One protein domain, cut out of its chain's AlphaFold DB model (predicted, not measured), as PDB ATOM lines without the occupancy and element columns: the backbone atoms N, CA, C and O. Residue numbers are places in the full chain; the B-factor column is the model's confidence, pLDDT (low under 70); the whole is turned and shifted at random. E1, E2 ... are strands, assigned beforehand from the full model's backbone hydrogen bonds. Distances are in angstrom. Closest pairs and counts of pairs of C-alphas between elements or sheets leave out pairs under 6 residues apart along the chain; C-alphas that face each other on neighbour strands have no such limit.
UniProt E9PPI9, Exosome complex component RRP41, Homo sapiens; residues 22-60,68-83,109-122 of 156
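This is residues 22 to 60, 68 to 83 and 109 to 122 of the 156 residues of the protein "Exosome complex component RRP41" of Homo sapiens (UniProt E9PPI9). One twisted five-stranded sheet makes a slab with no named helix on either face: the meander E1, E2, E3, each strand the antiparallel neighbour of the one before, goes on sideways through E5 to E4. The 69 printed residues, under half in named strands, are all strand in class, with E1 to E5 along the chain and mixed sheet order E1 E2 E3 E5 E4. The whole is loose, radius of gyration of the C-alphas 14.0 A, spanning 41 by 24 by 22 A.

Start at edge strand E1, residues 25 to 29, a hairpin with E2, residues 37 to 43; N 28 and O 40 are 2.8 A apart. E2 makes a hairpin with E3, residues 46 to 53; N 50 and O 39 are 2.8 A apart. Antiparallel to E3 is E5, residues 114 to 120; N 49 and O 118 are 2.8 A apart. Parallel to E5, at 10 degrees, is edge strand E4, residues 73 to 78; N 117 and O 75 are 3.0 A apart.

Find E1's start, C-alpha 25, at (8.409, 41.671, -32.616); E3 runs 23.1 A; E5 ends at C-alpha 120, (-3.847, 42.632, -41.353).

The printed part has two cuts: the C-alphas of residues 60 and 68 are 17.2 A apart across the first, and those of residues 83 and 109 are 35.2 A apart across the second. E5's mean pLDDT is 38.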
ATOM      1  N   LEU A  22      12.274  33.736 -30.423       84.88
ATOM      2  CA  LEU A  22      11.033  34.413 -30.784       84.88
ATOM      3  C   LEU A  22      11.081  34.962 -32.217       84.88
ATOM      4  O   LEU A  22      12.137  35.254 -32.773       84.88
ATOM      5  N   ARG A  23       9.905  35.123 -32.842       88.50
ATOM      6  CA  ARG A  23       9.802  35.914 -34.083       88.50
ATOM      7  C   ARG A  23      10.153  37.364 -33.765       88.50
ATOM      8  O   ARG A  23       9.875  37.824 -32.663       88.50
ATOM      9  N   LYS A  24      10.686  38.097 -34.745       88.38
ATOM     10  CA  LYS A  24      10.894  39.543 -34.614       88.38
ATOM     11  C   LYS A  24       9.569  40.216 -34.245       88.38
ATOM     12  O   LYS A  24       8.609  40.120 -35.010       88.38
ATOM     13  N   ILE A  25       9.541  40.873 -33.088       91.06
ATOM     14  CA  ILE A  25       8.409  41.671 -32.616       91.06
ATOM     15  C   ILE A  25       8.746  43.142 -32.848       91.06
ATOM     16  O   ILE A  25       9.850  43.589 -32.536       91.06
ATOM     17  N   GLN A  26       7.818  43.890 -33.429       91.00
ATOM     18  CA  GLN A  26       7.881  45.340 -33.562       91.00
ATOM     19  C   GLN A  26       6.560  45.906 -33.063       91.00
ATOM     20  O   GLN A  26       5.503  45.461 -33.499       91.00
ATOM     21  N   ALA A  27       6.613  46.879 -32.163       90.25
ATOM     22  CA  ALA A  27       5.430  47.564 -31.666       90.25
ATOM     23  C   ALA A  27       5.563  49.061 -31.946       90.25
ATOM     24  O   ALA A  27       6.637  49.640 -31.783       90.25
ATOM     25  N   ARG A  28       4.473  49.678 -32.394       89.25
ATOM     26  CA  ARG A  28       4.355  51.121 -32.606       89.25
ATOM     27  C   ARG A  28       3.078  51.599 -31.937       89.25
ATOM     28  O   ARG A  28       2.018  51.017 -32.146       89.25
ATOM     29  N   MET A  29       3.185  52.650 -31.141       89.31
ATOM     30  CA  MET A  29       2.050  53.306 -30.492       89.31
ATOM     31  C   MET A  29       1.717  54.594 -31.252       89.31
ATOM     32  O   MET A  29       2.607  55.176 -31.867       89.31
ATOM     33  N   GLY A  30       0.455  55.025 -31.236       84.19
ATOM     34  CA  GLY A  30       0.033  56.286 -31.857       84.19
ATOM     35  C   GLY A  30       0.036  56.265 -33.389       84.19
ATOM     36  O   GLY A  30       0.417  57.243 -34.020       84.19
ATOM     37  N   VAL A  31      -0.353  55.142 -34.003       85.19
ATOM     38  CA  VAL A  31      -0.419  55.015 -35.474       85.19
ATOM     39  C   VAL A  31      -1.576  55.817 -36.072       85.19
ATOM     40  O   VAL A  31      -1.463  56.332 -37.182       85.19
ATOM     41  N   PHE A  32      -2.676  55.947 -35.336       83.75
ATOM     42  CA  PHE A  32      -3.825  56.760 -35.711       83.75
ATOM     43  C   PHE A  32      -3.921  57.988 -34.814       83.75
ATOM     44  O   PHE A  32      -4.005  57.849 -33.598       83.75
ATOM     45  N   ALA A  33      -3.973  59.168 -35.433       80.50
ATOM     46  CA  ALA A  33      -4.151  60.445 -34.739       80.50
ATOM     47  C   ALA A  33      -5.620  60.754 -34.390       80.50
ATOM     48  O   ALA A  33      -5.881  61.613 -33.559       80.50
ATOM     49  N   GLN A  34      -6.584  60.080 -35.032       81.56
ATOM     50  CA  GLN A  34      -8.021  60.275 -34.780       81.56
ATOM     51  C   GLN A  34      -8.561  59.457 -33.599       81.56
ATOM     52  O   GLN A  34      -9.705  59.661 -33.206       81.56
ATOM     53  N   ALA A  35      -7.785  58.505 -33.085       81.06
ATOM     54  CA  ALA A  35      -8.195  57.634 -31.993       81.06
ATOM     55  C   ALA A  35      -7.444  57.996 -30.714       81.06
ATOM     56  O   ALA A  35      -6.260  58.323 -30.774       81.06
ATOM     57  N   ASP A  36      -8.115  57.874 -29.570       84.56
ATOM     58  CA  ASP A  36      -7.542  58.170 -28.251       84.56
ATOM     59  C   ASP A  36      -6.376  57.234 -27.914       84.56
ATOM     60  O   ASP A  36      -5.382  57.635 -27.309       84.56
ATOM     61  N   GLY A  37      -6.468  55.980 -28.364       86.69
ATOM     62  CA  GLY A  37      -5.381  55.018 -28.291       86.69
ATOM     63  C   GLY A  37      -5.256  54.237 -29.587       86.69
ATOM     64  O   GLY A  37      -6.232  53.739 -30.141       86.69
ATOM     65  N   SER A  38      -4.034  54.073 -30.078       87.12
ATOM     66  CA  SER A  38      -3.767  53.144 -31.171       87.12
ATOM     67  C   SER A  38      -2.442  52.435 -30.965       87.12
ATOM     68  O   SER A  38      -1.442  53.032 -30.564       87.12
ATOM     69  N   ALA A  39      -2.442  51.140 -31.243       89.81
ATOM     70  CA  ALA A  39      -1.268  50.296 -31.157       89.81
ATOM     71  C   ALA A  39      -1.204  49.395 -32.385       89.81
ATOM     72  O   ALA A  39      -2.189  48.796 -32.812       89.81
ATOM     73  N   TYR A  40      -0.016  49.289 -32.949       88.56
ATOM     74  CA  TYR A  40       0.291  48.412 -34.059       88.56
ATOM     75  C   TYR A  40       1.404  47.469 -33.643       88.56
ATOM     76  O   TYR A  40       2.455  47.910 -33.176       88.56
ATOM     77  N   ILE A  41       1.173  46.175 -33.817       89.62
ATOM     78  CA  ILE A  41       2.133  45.131 -33.490       89.62
ATOM     79  C   ILE A  41       2.385  44.255 -34.711       89.62
ATOM     80  O   ILE A  41       1.468  43.798 -35.391       89.62
ATOM     81  N   GLU A  42       3.657  44.001 -34.975       87.94
ATOM     82  CA  GLU A  42       4.124  43.040 -35.961       87.94
ATOM     83  C   GLU A  42       4.882  41.939 -35.234       87.94
ATOM     84  O   GLU A  42       5.819  42.211 -34.489       87.94
ATOM     85  N   GLN A  43       4.502  40.691 -35.475       86.62
ATOM     86  CA  GLN A  43       5.203  39.513 -34.994       86.62
ATOM     87  C   GLN A  43       5.524  38.608 -36.185       86.62
ATOM     88  O   GLN A  43       4.720  37.778 -36.622       86.62
ATOM     89  N   GLY A  44       6.725  38.775 -36.738       86.88
ATOM     90  CA  GLY A  44       7.115  38.159 -38.005       86.88
ATOM     91  C   GLY A  44       6.148  38.546 -39.125       86.88
ATOM     92  O   GLY A  44       6.110  39.699 -39.544       86.88
ATOM     93  N   ASN A  45       5.349  37.585 -39.587       82.94
ATOM     94  CA  ASN A  45       4.382  37.805 -40.666       82.94
ATOM     95  C   ASN A  45       3.003  38.252 -40.165       82.94
ATOM     96  O   ASN A  45       2.193  38.711 -40.966       82.94
ATOM     97  N   THR A  46       2.728  38.116 -38.868       81.38
ATOM     98  CA  THR A  46       1.453  38.515 -38.267       81.38
ATOM     99  C   THR A  46       1.487  40.003 -37.974       81.38
ATOM    100  O   THR A  46       2.376  40.456 -37.258       81.38
ATOM    101  N   LYS A  47       0.529  40.762 -38.505       84.25
ATOM    102  CA  LYS A  47       0.358  42.176 -38.166       84.25
ATOM    103  C   LYS A  47      -1.026  42.357 -37.559       84.25
ATOM    104  O   LYS A  47      -2.026  41.896 -38.110       84.25
ATOM    105  N   ALA A  48      -1.078  43.009 -36.412       83.56
ATOM    106  CA  ALA A  48      -2.316  43.333 -35.734       83.56
ATOM    107  C   ALA A  48      -2.325  44.812 -35.387       83.56
ATOM    108  O   ALA A  48      -1.309  45.406 -35.023       83.56
ATOM    109  N   LEU A  49      -3.495  45.401 -35.535       86.44
ATOM    110  CA  LEU A  49      -3.737  46.790 -35.254       86.44
ATOM    111  C   LEU A  49      -4.892  46.863 -34.267       86.44
ATOM    112  O   LEU A  49      -5.959  46.322 -34.528       86.44
ATOM    113  N   ALA A  50      -4.659  47.505 -33.133       84.25
ATOM    114  CA  ALA A  50      -5.662  47.772 -32.122       84.25
ATOM    115  C   ALA A  50      -5.926  49.274 -32.095       84.25
ATOM    116  O   ALA A  50      -4.998  50.078 -31.978       84.25
ATOM    117  N   VAL A  51      -7.193  49.646 -32.205       85.00
ATOM    118  CA  VAL A  51      -7.643  51.022 -31.999       85.00
ATOM    119  C   VAL A  51      -8.579  51.033 -30.816       85.00
ATOM    120  O   VAL A  51      -9.435  50.160 -30.712       85.00
ATOM    121  N   VAL A  52      -8.389  52.017 -29.953       85.50
ATOM    122  CA  VAL A  52      -9.243  52.347 -28.833       85.50
ATOM    123  C   VAL A  52      -9.875  53.690 -29.134       85.50
ATOM    124  O   VAL A  52      -9.183  54.700 -29.270       85.50
ATOM    125  N   TYR A  53     -11.194  53.679 -29.209       83.62
ATOM    126  CA  TYR A  53     -11.987  54.894 -29.132       83.62
ATOM    127  C   TYR A  53     -12.412  55.064 -27.685       83.62
ATOM    128  O   TYR A  53     -12.815  54.085 -27.055       83.62
ATOM    129  N   GLY A  54     -12.214  56.262 -27.160       69.88
ATOM    130  CA  GLY A  54     -12.337  56.584 -25.757       69.88
ATOM    131  C   GLY A  54     -13.777  56.571 -25.231       69.88
ATOM    132  O   GLY A  54     -14.695  56.025 -25.852       69.88
ATOM    133  N   PRO A  55     -14.005  57.170 -24.056       73.31
ATOM    134  CA  PRO A  55     -15.319  57.269 -23.428       73.31
ATOM    135  C   PRO A  55     -16.314  57.944 -24.347       73.31
ATOM    136  O   PRO A  55     -16.371  59.167 -24.461       73.31
ATOM    137  N   HIS A  56     -17.183  57.155 -24.953       74.06
ATOM    138  CA  HIS A  56     -18.347  57.705 -25.616       74.06
ATOM    139  C   HIS A  56     -19.577  57.537 -24.742       74.06
ATOM    140  O   HIS A  56     -19.846  56.455 -24.210       74.06
ATOM    141  N   GLU A  57     -20.348  58.617 -24.629       70.31
ATOM    142  CA  GLU A  57     -21.637  58.581 -23.960       70.31
ATOM    143  C   GLU A  57     -22.550  57.545 -24.631       70.31
ATOM    144  O   GLU A  57     -22.497  57.284 -25.844       70.31
ATOM    145  N   ILE A  58     -23.386  56.899 -23.820       66.81
ATOM    146  CA  ILE A  58     -24.306  55.874 -24.293       66.81
ATOM    147  C   ILE A  58     -25.383  56.544 -25.154       66.81
ATOM    148  O   ILE A  58     -26.382  57.046 -24.654       66.81
ATOM    149  N   ARG A  59     -25.201  56.521 -26.482       62.34
ATOM    150  CA  ARG A  59     -26.273  56.822 -27.444       62.34
ATOM    151  C   ARG A  59     -27.331  55.713 -27.377       62.34
ATOM    152  O   ARG A  59     -27.201  54.688 -28.040       62.34
ATOM    153  N   GLY A  60     -28.329  55.888 -26.515       62.31
ATOM    154  CA  GLY A  60     -29.441  54.957 -26.306       62.31
ATOM    155  C   GLY A  60     -30.006  55.035 -24.885       62.31
ATOM    156  O   GLY A  60     -29.327  55.506 -23.983       62.31
ATOM    157  N   ASP A  68     -22.267  52.851 -12.195       70.88
ATOM    158  CA  ASP A  68     -21.158  52.198 -11.493       70.88
ATOM    159  C   ASP A  68     -20.254  51.355 -12.412       70.88
ATOM    160  O   ASP A  68     -19.336  50.700 -11.919       70.88
ATOM    161  N   ARG A  69     -20.530  51.261 -13.729       66.81
ATOM    162  CA  ARG A  69     -19.847  50.293 -14.618       66.81
ATOM    163  C   ARG A  69     -19.633  50.793 -16.045       66.81
ATOM    164  O   ARG A  69     -20.493  51.436 -16.636       66.81
ATOM    165  N   ALA A  70     -18.515  50.376 -16.640       68.44
ATOM    166  CA  ALA A  70     -18.197  50.597 -18.049       68.44
ATOM    167  C   ALA A  70     -18.695  49.455 -18.939       68.44
ATOM    168  O   ALA A  70     -18.639  48.285 -18.562       68.44
ATOM    169  N   LEU A  71     -19.104  49.792 -20.162       68.25
ATOM    170  CA  LEU A  71     -19.373  48.813 -21.211       68.25
ATOM    171  C   LEU A  71     -18.245  48.860 -22.239       68.25
ATOM    172  O   LEU A  71     -18.152  49.811 -23.013       68.25
ATOM    173  N   VAL A  72     -17.422  47.816 -22.261       75.81
ATOM    174  CA  VAL A  72     -16.356  47.636 -23.253       75.81
ATOM    175  C   VAL A  72     -16.917  46.830 -24.422       75.81
ATOM    176  O   VAL A  72     -17.500  45.766 -24.217       75.81
ATOM    177  N   ASN A  73     -16.763  47.339 -25.646       74.38
ATOM    178  CA  ASN A  73     -17.172  46.628 -26.857       74.38
ATOM    179  C   ASN A  73     -15.928  46.244 -27.657       74.38
ATOM    180  O   ASN A  73     -15.234  47.107 -28.189       74.38
ATOM    181  N   CYS A  74     -15.648  44.951 -27.758       76.06
ATOM    182  CA  CYS A  74     -14.516  44.454 -28.528       76.06
ATOM    183  C   CYS A  74     -15.013  43.976 -29.891       76.06
ATOM    184  O   CYS A  74     -15.785  43.021 -29.971       76.06
ATOM    185  N   GLN A  75     -14.556  44.620 -30.965       76.12
ATOM    186  CA  GLN A  75     -14.845  44.191 -32.330       76.12
ATOM    187  C   GLN A  75     -13.579  43.620 -32.956       76.12
ATOM    188  O   GLN A  75     -12.564  44.301 -33.109       76.12
ATOM    189  N   TYR A  76     -13.645  42.348 -33.329       77.38
ATOM    190  CA  TYR A  76     -12.571  41.676 -34.039       77.38
ATOM    191  C   TYR A  76     -12.891  41.628 -35.530       77.38
ATOM    192  O   TYR A  76     -13.943  41.132 -35.932       77.38
ATOM    193  N   SER A  77     -11.970  42.125 -36.353       72.81
ATOM    194  CA  SER A  77     -12.055  42.011 -37.804       72.81
ATOM    195  C   SER A  77     -10.756  41.431 -38.349       72.81
ATOM    196  O   SER A  77      -9.681  42.031 -38.257       72.81
ATOM    197  N   SER A  78     -10.851  40.240 -38.931       74.00
ATOM    198  CA  SER A  78      -9.778  39.646 -39.719       74.00
ATOM    199  C   SER A  78      -9.981  39.991 -41.188       74.00
ATOM    200  O   SER A  78     -11.054  39.741 -41.742       74.00
ATOM    201  N   ALA A  79      -8.948  40.511 -41.846       72.00
ATOM    202  CA  ALA A  79      -9.026  40.742 -43.280       72.00
ATOM    203  C   ALA A  79      -9.152  39.410 -44.046       72.00
ATOM    204  O   ALA A  79      -8.448  38.454 -43.748       72.00
ATOM    205  N   THR A  80      -9.998  39.338 -45.077       60.72
ATOM    206  CA  THR A  80     -10.270  38.097 -45.838       60.72
ATOM    207  C   THR A  80      -9.051  37.519 -46.565       60.72
ATOM    208  O   THR A  80      -9.052  36.350 -46.945       60.72
ATOM    209  N   PHE A  81      -7.985  38.307 -46.723       66.56
ATOM    210  CA  PHE A  81      -6.703  37.873 -47.280       66.56
ATOM    211  C   PHE A  81      -5.720  37.321 -46.230       66.56
ATOM    212  O   PHE A  81      -4.616  36.923 -46.600       66.56
ATOM    213  N   SER A  82      -6.096  37.291 -44.941       59.78
ATOM    214  CA  SER A  82      -5.218  36.866 -43.844       59.78
ATOM    215  C   SER A  82      -4.860  35.387 -43.882       59.78
ATOM    216  O   SER A  82      -3.795  34.983 -43.416       59.78
ATOM    217  N   THR A  83      -5.756  34.575 -44.433       62.06
ATOM    218  CA  THR A  83      -5.648  33.122 -44.424       62.06
ATOM    219  C   THR A  83      -5.517  32.645 -45.863       62.06
ATOM    220  O   THR A  83      -6.379  32.899 -46.697       62.06
ATOM    221  N   THR A 109     -12.726  50.307 -14.706       31.81
ATOM    222  CA  THR A 109     -12.480  51.634 -15.271       31.81
ATOM    223  C   THR A 109     -13.571  51.926 -16.285       31.81
ATOM    224  O   THR A 109     -13.828  51.103 -17.162       31.81
ATOM    225  N   HIS A 110     -14.263  53.053 -16.079       31.61
ATOM    226  CA  HIS A 110     -15.289  53.610 -16.958       31.61
ATOM    227  C   HIS A 110     -14.736  53.788 -18.381       31.61
ATOM    228  O   HIS A 110     -13.546  53.594 -18.601       31.61
ATOM    229  N   GLU A 111     -15.591  54.230 -19.306       35.50
ATOM    230  CA  GLU A 111     -15.244  54.636 -20.677       35.50
ATOM    231  C   GLU A 111     -15.409  53.504 -21.711       35.50
ATOM    232  O   GLU A 111     -14.854  52.416 -21.585       35.50
ATOM    233  N   ARG A 112     -16.258  53.731 -22.729       37.94
ATOM    234  CA  ARG A 112     -16.505  52.776 -23.820       37.94
ATOM    235  C   ARG A 112     -15.251  52.596 -24.672       37.94
ATOM    236  O   ARG A 112     -15.202  53.114 -25.778       37.94
ATOM    237  N   LEU A 113     -14.286  51.806 -24.211       35.09
ATOM    238  CA  LEU A 113     -13.208  51.349 -25.073       35.09
ATOM    239  C   LEU A 113     -13.803  50.450 -26.155       35.09
ATOM    240  O   LEU A 113     -14.172  49.298 -25.911       35.09
ATOM    241  N   CYS A 114     -13.925  50.994 -27.360       32.00
ATOM    242  CA  CYS A 114     -14.132  50.168 -28.534       32.00
ATOM    243  C   CYS A 114     -12.757  49.666 -28.965       32.00
ATOM    244  O   CYS A 114     -11.994  50.440 -29.537       32.00
ATOM    245  N   VAL A 115     -12.417  48.417 -28.635       37.28
ATOM    246  CA  VAL A 115     -11.165  47.799 -29.084       37.28
ATOM    247  C   VAL A 115     -11.435  47.163 -30.438       37.28
ATOM    248  O   VAL A 115     -11.963  46.052 -30.525       37.28
ATOM    249  N   CYS A 116     -11.104  47.884 -31.504       34.81
ATOM    250  CA  CYS A 116     -11.119  47.338 -32.852       34.81
ATOM    251  C   CYS A 116      -9.775  46.661 -33.105       34.81
ATOM    252  O   CYS A 116      -8.776  47.341 -33.342       34.81
ATOM    253  N   VAL A 117      -9.746  45.330 -33.051       39.06
ATOM    254  CA  VAL A 117      -8.577  44.555 -33.473       39.06
ATOM    255  C   VAL A 117      -8.727  44.272 -34.965       39.06
ATOM    256  O   VAL A 117      -9.435  43.347 -35.364       39.06
ATOM    257  N   LEU A 118      -8.080  45.090 -35.795       44.25
ATOM    258  CA  LEU A 118      -7.896  44.815 -37.215       44.25
ATOM    259  C   LEU A 118      -6.609  44.011 -37.395       44.25
ATOM    260  O   LEU A 118      -5.501  44.544 -37.345       44.25
ATOM    261  N   SER A 119      -6.741  42.708 -37.624       37.84
ATOM    262  CA  SER A 119      -5.594  41.880 -38.004       37.84
ATOM    263  C   SER A 119      -5.387  41.971 -39.520       37.84
ATOM    264  O   SER A 119      -6.217  41.501 -40.298       37.84
ATOM    265  N   TRP A 120      -4.270  42.563 -39.948       43.12
ATOM    266  CA  TRP A 120      -3.847  42.632 -41.353       43.12
ATOM    267  C   TRP A 120      -2.815  41.532 -41.629       43.12
ATOM    268  O   TRP A 120      -1.789  41.460 -40.964       43.12
ATOM    269  N   LEU A 121      -3.028  40.669 -42.624       39.72
ATOM    270  CA  LEU A 121      -2.088  39.574 -42.911       39.72
ATOM    271  C   LEU A 121      -1.904  39.347 -44.417       39.72
ATOM    272  O   LEU A 121      -2.450  38.423 -44.992       39.72
ATOM    273  N   ARG A 122      -1.101  40.202 -45.058       40.81
ATOM    274  CA  ARG A 122      -0.067  39.859 -46.062       40.81
ATOM    275  C   ARG A 122       0.455  41.145 -46.695       40.81
ATOM    276  O   ARG A 122      -0.165  41.710 -47.585       40.81
TER     277      ARG A 122